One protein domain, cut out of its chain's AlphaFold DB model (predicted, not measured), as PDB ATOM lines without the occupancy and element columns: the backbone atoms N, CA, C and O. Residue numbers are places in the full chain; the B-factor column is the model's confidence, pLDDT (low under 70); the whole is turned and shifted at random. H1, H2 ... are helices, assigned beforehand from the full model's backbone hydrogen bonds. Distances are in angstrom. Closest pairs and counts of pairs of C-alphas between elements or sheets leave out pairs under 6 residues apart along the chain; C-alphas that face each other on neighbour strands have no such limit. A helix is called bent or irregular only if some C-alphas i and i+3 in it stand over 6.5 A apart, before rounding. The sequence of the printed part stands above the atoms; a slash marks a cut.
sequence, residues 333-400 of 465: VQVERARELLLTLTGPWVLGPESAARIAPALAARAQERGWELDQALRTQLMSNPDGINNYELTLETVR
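AT A GLANCE: This is residues 333 to 400 of the 465 residues of an uncharacterized protein of Streptomyces sp. TLI_146 (UniProt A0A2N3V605). H1 and the longer, kinked H2 cross near their middles as a skewed X, and two short helices, H3 and H4, complete a compact cluster: H3 is near H1, H4 is near H2, and H3 and H4 are near each other. The turn at Gly 388, between H3 and H4, lies at one end of the long axis, and Val 333 of H1 at the other. The printed part has 68 residues, all helix in class, with H1, H2, H3 and H4 in that order and no named strand. The radius of gyration of the C-alphas is 11.0 A, and the spans are 33 by 24 by 19 A.

HOW THE PARTS SIT: H1, residues 333 to 343, touches H2, residues 353 to 370, at a steep tilt of 59 degrees, opposite ways; the closest C-alphas, of Arg 339 and Ala 360, are 4.9 A apart. H2 has a kink of 40 degrees near residue 360 and is irregular, with C-alphas 358 and 361 at 7.1 A. H3, residues 376 to 383, is close to H1 but not clearly touching, its closest C-alphas being Leu 341 and Arg 379 at 6.9 A. H2 and H3 are only just apart, their closest C-alphas at 8.4 A. H4, residues 392 to 400, is close to H2 but not clearly touching, with the C-alphas of Ile 359 and Glu 397 closest at 6.4 A. H3 and H4 are close but not clearly touching, with the C-alphas of Leu 382 and Arg 400 closest at 5.9 A. H1 and H4 are apart. In H1, H3 and H4 every O i to N i+4 pair is within hydrogen-bond range; in H2, 12 of 14 are.

IN THESE COORDINATES: H1 begins at C-alpha 333 (1.894, 38.226, 35.880) and is 15.4 A long. H2 is 24.6 A long, ending at C-alpha 370 (19.107, 33.739, 37.352). H3 is 10.3 A long. H4 is 9.9 A long and ends at C-alpha 400 (17.185, 31.918, 49.356).

THE WHOLE: The C-alphas farthest apart, of Val 333 and Gly 388, are 34.3 A apart. The printed part has no cut and no long link; the link from H2 to H3 is tight. Residues 386 to 388 have pLDDT under 70.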
ATOM      1  N   VAL A 333       2.175  39.663  36.055       94.88
ATOM      2  CA  VAL A 333       1.894  38.226  35.880       94.88
ATOM      3  C   VAL A 333       2.980  37.326  36.493       94.88
ATOM      4  O   VAL A 333       2.671  36.259  37.016       94.88
ATOM      5  N   GLN A 334       4.255  37.726  36.442       95.31
ATOM      6  CA  GLN A 334       5.353  36.986  37.079       95.31
ATOM      7  C   GLN A 334       5.385  37.207  38.595       95.31
ATOM      8  O   GLN A 334       5.767  36.301  39.331       95.31
ATOM      9  N   VAL A 335       4.955  38.381  39.069       97.00
ATOM     10  CA  VAL A 335       4.848  38.677  40.505       97.00
ATOM     11  C   VAL A 335       3.737  37.838  41.139       97.00
ATOM     12  O   VAL A 335       3.989  37.168  42.137       97.00
ATOM     13  N   GLU A 336       2.547  37.770  40.535       97.44
ATOM     14  CA  GLU A 336       1.469  36.909  41.049       97.44
ATOM     15  C   GLU A 336       1.835  35.417  40.975       97.44
ATOM     16  O   GLU A 336       1.672  34.708  41.965       97.44
ATOM     17  N   ARG A 337       2.469  34.936  39.894       97.50
ATOM     18  CA  ARG A 337       2.994  33.552  39.845       97.50
ATOM     19  C   ARG A 337       4.031  33.264  40.935       97.50
ATOM     20  O   ARG A 337       4.066  32.166  41.487       97.50
ATOM     21  N   ALA A 338       4.888  34.233  41.259       97.75
ATOM     22  CA  ALA A 338       5.866  34.087  42.333       97.75
ATOM     23  C   ALA A 338       5.176  34.032  43.704       97.75
ATOM     24  O   ALA A 338       5.565  33.232  44.554       97.75
ATOM     25  N   ARG A 339       4.115  34.823  43.904       97.94
ATOM     26  CA  ARG A 339       3.270  34.800  45.105       97.94
ATOM     27  C   ARG A 339       2.521  33.475  45.258       97.94
ATOM     28  O   ARG A 339       2.549  32.903  46.344       97.94
ATOM     29  N   GLU A 340       1.920  32.959  44.186       98.00
ATOM     30  CA  GLU A 340       1.297  31.629  44.154       98.00
ATOM     31  C   GLU A 340       2.307  30.544  44.553       98.00
ATOM     32  O   GLU A 340       2.040  29.759  45.462       98.00
ATOM     33  N   LEU A 341       3.508  30.543  43.960       98.00
ATOM     34  CA  LEU A 341       4.563  29.583  44.301       98.00
ATOM     35  C   LEU A 341       4.962  29.664  45.782       98.00
ATOM     36  O   LEU A 341       5.060  28.621  46.434       98.00
ATOM     37  N   LEU A 342       5.142  30.871  46.333       97.75
ATOM     38  CA  LEU A 342       5.447  31.080  47.756       97.75
ATOM     39  C   LEU A 342       4.337  30.546  48.678       97.75
ATOM     40  O   LEU A 342       4.639  29.957  49.713       97.75
ATOM     41  N   LEU A 343       3.067  30.678  48.286       97.75
ATOM     42  CA  LEU A 343       1.927  30.120  49.023       97.75
ATOM     43  C   LEU A 343       1.847  28.585  48.958       97.75
ATOM     44  O   LEU A 343       1.221  27.974  49.822       97.75
ATOM     45  N   THR A 344       2.504  27.936  47.987       97.44
ATOM     46  CA  THR A 344       2.611  26.464  47.941       97.44
ATOM     47  C   THR A 344       3.756  25.886  48.782       97.44
ATOM     48  O   THR A 344       3.933  24.665  48.808       97.44
ATOM     49  N   LEU A 345       4.573  26.701  49.453       96.31
ATOM     50  CA  LEU A 345       5.636  26.192  50.328       96.31
ATOM     51  C   LEU A 345       5.043  25.407  51.512       96.31
ATOM     52  O   LEU A 345       3.969  25.730  52.012       96.31
ATOM     53  N   THR A 346       5.725  24.346  51.952       95.25
ATOM     54  CA  THR A 346       5.219  23.437  52.997       95.25
ATOM     55  C   THR A 346       6.225  23.205  54.123       95.25
ATOM     56  O   THR A 346       7.413  23.524  54.019       95.25
ATOM     57  N   GLY A 347       5.736  22.636  55.230       90.12
ATOM     58  CA  GLY A 347       6.531  22.401  56.431       90.12
ATOM     59  C   GLY A 347       6.873  23.722  57.130       90.12
ATOM     60  O   GLY A 347       5.989  24.566  57.271       90.12
ATOM     61  N   PRO A 348       8.125  23.945  57.559       90.06
ATOM     62  CA  PRO A 348       8.496  25.178  58.252       90.06
ATOM     63  C   PRO A 348       8.562  26.413  57.333       90.06
ATOM     64  O   PRO A 348       8.659  27.533  57.821       90.06
ATOM     65  N   TRP A 349       8.504  26.223  56.010       92.75
ATOM     66  CA  TRP A 349       8.588  27.290  55.007       92.75
ATOM     67  C   TRP A 349       7.232  27.926  54.653       92.75
ATOM     68  O   TRP A 349       7.165  28.697  53.700       92.75
ATOM     69  N   VAL A 350       6.153  27.592  55.368       94.69
ATOM     70  CA  VAL A 350       4.823  28.184  55.140       94.69
ATOM     71  C   VAL A 350       4.867  29.681  55.454       94.69
ATOM     72  O   VAL A 350       5.182  30.081  56.573       94.69
ATOM     73  N   LEU A 351       4.529  30.506  54.462       94.31
ATOM     74  CA  LEU A 351       4.454  31.962  54.579       94.31
ATOM     75  C   LEU A 351       2.998  32.426  54.673       94.31
ATOM     76  O   LEU A 351       2.113  31.870  54.021       94.31
ATOM     77  N   GLY A 352       2.757  33.496  55.435       95.50
ATOM     78  CA  GLY A 352       1.482  34.210  55.391       95.50
ATOM     79  C   GLY A 352       1.267  34.910  54.038       95.50
ATOM     80  O   GLY A 352       2.241  35.219  53.344       95.50
ATOM     81  N   PRO A 353       0.014  35.211  53.648       96.44
ATOM     82  CA  PRO A 353      -0.288  35.846  52.361       96.44
ATOM     83  C   PRO A 353       0.325  37.244  52.204       96.44
ATOM     84  O   PRO A 353       0.673  37.629  51.089       96.44
ATOM     85  N   GLU A 354       0.507  37.970  53.308       96.12
ATOM     86  CA  GLU A 354       1.181  39.273  53.345       96.12
ATOM     87  C   GLU A 354       2.688  39.129  53.086       96.12
ATOM     88  O   GLU A 354       3.226  39.777  52.189       96.12
ATOM     89  N   SER A 355       3.361  38.209  53.787       95.69
ATOM     90  CA  SER A 355       4.770  37.860  53.558       95.69
ATOM     91  C   SER A 355       5.022  37.363  52.133       95.69
ATOM     92  O   SER A 355       5.992  37.771  51.494       95.69
ATOM     93  N   ALA A 356       4.130  36.523  51.596       97.19
ATOM     94  CA  ALA A 356       4.210  36.051  50.217       97.19
ATOM     95  C   ALA A 356       4.091  37.212  49.214       97.19
ATOM     96  O   ALA A 356       4.913  37.310  48.305       97.19
ATOM     97  N   ALA A 357       3.137  38.131  49.404       96.88
ATOM     98  CA  ALA A 357       3.001  39.327  48.567       96.88
ATOM     99  C   ALA A 357       4.217  40.270  48.678       96.88
ATOM    100  O   ALA A 357       4.660  40.824  47.674       96.88
ATOM    101  N   ARG A 358       4.803  40.406  49.876       97.12
ATOM    102  CA  ARG A 358       6.005  41.215  50.144       97.12
ATOM    103  C   ARG A 358       7.258  40.668  49.448       97.12
ATOM    104  O   ARG A 358       8.060  41.446  48.937       97.12
ATOM    105  N   ILE A 359       7.431  39.345  49.421       96.75
ATOM    106  CA  ILE A 359       8.631  38.676  48.882       96.75
ATOM    107  C   ILE A 359       8.515  38.397  47.369       96.75
ATOM    108  O   ILE A 359       9.533  38.358  46.670       96.75
ATOM    109  N   ALA A 360       7.300  38.243  46.833       97.50
ATOM    110  CA  ALA A 360       7.061  37.864  45.438       97.50
ATOM    111  C   ALA A 360       7.764  38.741  44.373       97.50
ATOM    112  O   ALA A 360       8.362  38.154  43.468       97.50
ATOM    113  N   PRO A 361       7.801  40.092  44.461       97.62
ATOM    114  CA  PRO A 361       8.507  40.916  43.474       97.62
ATOM    115  C   PRO A 361      10.012  40.622  43.425       97.62
ATOM    116  O   PRO A 361      10.606  40.539  42.349       97.62
ATOM    117  N   ALA A 362      10.630  40.404  44.592       96.12
ATOM    118  CA  ALA A 362      12.047  40.066  44.695       96.12
ATOM    119  C   ALA A 362      12.335  38.656  44.155       96.12
ATOM    120  O   ALA A 362      13.331  38.464  43.454       96.12
ATOM    121  N   LEU A 363      11.454  37.683  44.428       97.44
ATOM    122  CA  LEU A 363      11.561  36.334  43.866       97.44
ATOM    123  C   LEU A 363      11.434  36.356  42.338       97.44
ATOM    124  O   LEU A 363      12.276  35.766  41.668       97.44
ATOM    125  N   ALA A 364      10.442  37.058  41.786       97.25
ATOM    126  CA  ALA A 364      10.229  37.144  40.342       97.25
ATOM    127  C   ALA A 364      11.430  37.791  39.624       97.25
ATOM    128  O   ALA A 364      11.953  37.224  38.663       97.25
ATOM    129  N   ALA A 365      11.941  38.916  40.144       95.88
ATOM    130  CA  ALA A 365      13.126  39.583  39.604       95.88
ATOM    131  C   ALA A 365      14.377  38.685  39.634       95.88
ATOM    132  O   ALA A 365      15.087  38.566  38.633       95.88
ATOM    133  N   ARG A 366      14.645  38.012  40.765       96.75
ATOM    134  CA  ARG A 366      15.811  37.123  40.905       96.75
ATOM    135  C   ARG A 366      15.668  35.834  40.103       96.75
ATOM    136  O   ARG A 366      16.667  35.367  39.564       96.75
ATOM    137  N   ALA A 367      14.467  35.275  39.979       96.38
ATOM    138  CA  ALA A 367      14.221  34.116  39.127       96.38
ATOM    139  C   ALA A 367      14.541  34.450  37.661       96.38
ATOM    140  O   ALA A 367      15.347  33.755  37.042       96.38
ATOM    141  N   GLN A 368      14.025  35.578  37.157       95.69
ATOM    142  CA  GLN A 368      14.296  36.065  35.803       95.69
ATOM    143  C   GLN A 368      15.793  36.342  35.565       95.69
ATOM    144  O   GLN A 368      16.347  35.884  34.568       95.69
ATOM    145  N   GLU A 369      16.477  37.023  36.491       94.19
ATOM    146  CA  GLU A 369      17.925  37.299  36.414       94.19
ATOM    147  C   GLU A 369      18.781  36.016  36.401       94.19
ATOM    148  O   GLU A 369      19.844  35.966  35.781       94.19
ATOM    149  N   ARG A 370      18.339  34.972  37.114       95.19
ATOM    150  CA  ARG A 370      19.107  33.739  37.352       95.19
ATOM    151  C   ARG A 370      18.677  32.558  36.479       95.19
ATOM    152  O   ARG A 370      19.197  31.459  36.678       95.19
ATOM    153  N   GLY A 371      17.779  32.779  35.517       95.38
ATOM    154  CA  GLY A 371      17.303  31.760  34.578       95.38
ATOM    155  C   GLY A 371      16.396  30.697  35.206       95.38
ATOM    156  O   GLY A 371      16.335  29.576  34.700       95.38
ATOM    157  N   TRP A 372      15.724  31.012  36.317       96.69
ATOM    158  CA  TRP A 372      14.729  30.132  36.929       96.69
ATOM    159  C   TRP A 372      13.335  30.397  36.384       96.69
ATOM    160  O   TRP A 372      12.880  31.535  36.298       96.69
ATOM    161  N   GLU A 373      12.639  29.307  36.091       96.31
ATOM    162  CA  GLU A 373      11.194  29.308  35.918       96.31
ATOM    163  C   GLU A 373      10.538  29.200  37.299       96.31
ATOM    164  O   GLU A 373      11.110  28.629  38.230       96.31
ATOM    165  N   LEU A 374       9.334  29.756  37.443       96.88
ATOM    166  CA  LEU A 374       8.549  29.693  38.678       96.88
ATOM    167  C   LEU A 374       7.871  28.315  38.791       96.88
ATOM    168  O   LEU A 374       6.654  28.192  38.684       96.88
ATOM    169  N   ASP A 375       8.691  27.272  38.931       96.44
ATOM    170  CA  ASP A 375       8.307  25.865  38.820       96.44
ATOM    171  C   ASP A 375       8.572  25.047  40.106       96.44
ATOM    172  O   ASP A 375       9.039  25.539  41.140       96.44
ATOM    173  N   GLN A 376       8.283  23.744  40.044       95.44
ATOM    174  CA  GLN A 376       8.513  22.815  41.154       95.44
ATOM    175  C   GLN A 376      10.008  22.652  41.503       95.44
ATOM    176  O   GLN A 376      10.334  22.346  42.655       95.44
ATOM    177  N   ALA A 377      10.930  22.866  40.556       95.50
ATOM    178  CA  ALA A 377      12.367  22.821  40.821       95.50
ATOM    179  C   ALA A 377      12.816  24.046  41.630       95.50
ATOM    180  O   ALA A 377      13.552  23.886  42.605       95.50
ATOM    181  N   LEU A 378      12.317  25.245  41.306       96.50
ATOM    182  CA  LEU A 378      12.531  26.448  42.113       96.50
ATOM    183  C   LEU A 378      11.940  26.289  43.518       96.50
ATOM    184  O   LEU A 378      12.626  26.561  44.501       96.50
ATOM    185  N   ARG A 379      10.711  25.769  43.637       96.50
ATOM    186  CA  ARG A 379      10.089  25.459  44.938       96.50
ATOM    187  C   ARG A 379      10.960  24.513  45.774       96.50
ATOM    188  O   ARG A 379      11.207  24.781  46.948       96.50
ATOM    189  N   THR A 380      11.492  23.456  45.161       94.56
ATOM    190  CA  THR A 380      12.390  22.493  45.824       94.56
ATOM    191  C   THR A 380      13.717  23.149  46.229       94.56
ATOM    192  O   THR A 380      14.222  22.903  47.322       94.56
ATOM    193  N   GLN A 381      14.258  24.047  45.398       94.88
ATOM    194  CA  GLN A 381      15.468  24.812  45.700       94.88
ATOM    195  C   GLN A 381      15.271  25.771  46.886       94.88
ATOM    196  O   GLN A 381      16.148  25.848  47.754       94.88
ATOM    197  N   LEU A 382      14.130  26.465  46.960       94.69
ATOM    198  CA  LEU A 382      13.763  27.326  48.092       94.69
ATOM    199  C   LEU A 382      13.580  26.514  49.385       94.69
ATOM    200  O   LEU A 382      14.090  26.920  50.426       94.69
ATOM    201  N   MET A 383      12.924  25.350  49.300       93.25
ATOM    202  CA  MET A 383      12.671  24.446  50.431       93.25
ATOM    203  C   MET A 383      13.879  23.601  50.865       93.25
ATOM    204  O   MET A 383      13.814  22.949  51.912       93.25
ATOM    205  N   SER A 384      14.968  23.573  50.085       90.75
ATOM    206  CA  SER A 384      16.188  22.855  50.468       90.75
ATOM    207  C   SER A 384      16.651  23.330  51.851       90.75
ATOM    208  O   SER A 384      16.646  24.528  52.139       90.75
ATOM    209  N   ASN A 385      17.010  22.407  52.743       71.31
ATOM    210  CA  ASN A 385      17.133  22.716  54.168       71.31
ATOM    211  C   ASN A 385      18.604  22.915  54.583       71.31
ATOM    212  O   ASN A 385      19.378  21.968  54.450       71.31
ATOM    213  N   PRO A 386      19.014  24.099  55.078       54.91
ATOM    214  CA  PRO A 386      20.286  24.289  55.758       54.91
ATOM    215  C   PRO A 386      20.065  24.342  57.280       54.91
ATOM    216  O   PRO A 386      19.429  25.262  57.781       54.91
ATOM    217  N   ASP A 387      20.595  23.343  57.983       52.19
ATOM    218  CA  ASP A 387      20.879  23.281  59.427       52.19
ATOM    219  C   ASP A 387      20.184  24.301  60.364       52.19
ATOM    220  O   ASP A 387      20.674  25.408  60.587       52.19
ATOM    221  N   GLY A 388      19.109  23.867  61.036       63.97
ATOM    222  CA  GLY A 388      18.713  24.409  62.350       63.97
ATOM    223  C   GLY A 388      18.255  25.873  62.401       63.97
ATOM    224  O   GLY A 388      18.493  26.553  63.398       63.97
ATOM    225  N   ILE A 389      17.620  26.379  61.344       78.38
ATOM    226  CA  ILE A 389      17.188  27.782  61.259       78.38
ATOM    227  C   ILE A 389      15.880  28.036  62.025       78.38
ATOM    228  O   ILE A 389      14.886  27.350  61.828       78.38
ATOM    229  N   ASN A 390      15.858  29.098  62.838       74.12
ATOM    230  CA  ASN A 390      14.690  29.498  63.640       74.12
ATOM    231  C   ASN A 390      13.843  30.632  63.019       74.12
ATOM    232  O   ASN A 390      12.818  31.002  63.585       74.12
ATOM    233  N   ASN A 391      14.249  31.206  61.880       86.44
ATOM    234  CA  ASN A 391      13.484  32.240  61.169       86.44
ATOM    235  C   ASN A 391      13.475  31.965  59.657       86.44
ATOM    236  O   ASN A 391      14.395  32.344  58.924       86.44
ATOM    237  N   TYR A 392      12.431  31.272  59.209       85.94
ATOM    238  CA  TYR A 392      12.282  30.812  57.831       85.94
ATOM    239  C   TYR A 392      11.952  31.950  56.859       85.94
ATOM    240  O   TYR A 392      12.505  31.964  55.764       85.94
ATOM    241  N   GLU A 393      11.149  32.942  57.260       90.06
ATOM    242  CA  GLU A 393      10.794  34.090  56.409       90.06
ATOM    243  C   GLU A 393      12.019  34.949  56.069       90.06
ATOM    244  O   GLU A 393      12.331  35.143  54.893       90.06
ATOM    245  N   LEU A 394      12.778  35.385  57.083       87.88
ATOM    246  CA  LEU A 394      13.985  36.194  56.879       87.88
ATOM    247  C   LEU A 394      15.042  35.430  56.069       87.88
ATOM    248  O   LEU A 394      15.740  36.013  55.239       87.88
ATOM    249  N   THR A 395      15.154  34.118  56.287       91.06
ATOM    250  CA  THR A 395      16.052  33.243  55.518       91.06
ATOM    251  C   THR A 395      15.609  33.131  54.065       91.06
ATOM    252  O   THR A 395      16.446  33.170  53.158       91.06
ATOM    253  N   LEU A 396      14.304  33.006  53.820       92.94
ATOM    254  CA  LEU A 396      13.776  32.883  52.472       92.94
ATOM    255  C   LEU A 396      13.991  34.183  51.690       92.94
ATOM    256  O   LEU A 396      14.516  34.139  50.582       92.94
ATOM    257  N   GLU A 397      13.714  35.333  52.303       91.69
ATOM    258  CA  GLU A 397      13.953  36.661  51.733       91.69
ATOM    259  C   GLU A 397      15.451  36.942  51.484       91.69
ATOM    260  O   GLU A 397      15.876  37.185  50.350       91.69
ATOM    261  N   THR A 398      16.288  36.872  52.525       87.50
ATOM    262  CA  THR A 398      17.681  37.358  52.453       87.50
ATOM    263  C   THR A 398      18.674  36.340  51.891       87.50
ATOM    264  O   THR A 398      19.638  36.726  51.223       87.50
ATOM    265  N   VAL A 399      18.463  35.043  52.140       88.44
ATOM    266  CA  VAL A 399      19.399  33.978  51.750       88.44
ATOM    267  C   VAL A 399      18.911  33.245  50.506       88.44
ATOM    268  O   VAL A 399      19.676  33.127  49.553       88.44
ATOM    269  N   ARG A 400      17.663  32.757  50.473       90.25
ATOM    270  CA  ARG A 400      17.185  31.918  49.356       90.25
ATOM    271  C   ARG A 400      16.841  32.725  48.107       90.25
ATOM    272  O   ARG A 400      17.354  32.404  47.039       90.25
TER     273      ARG A 400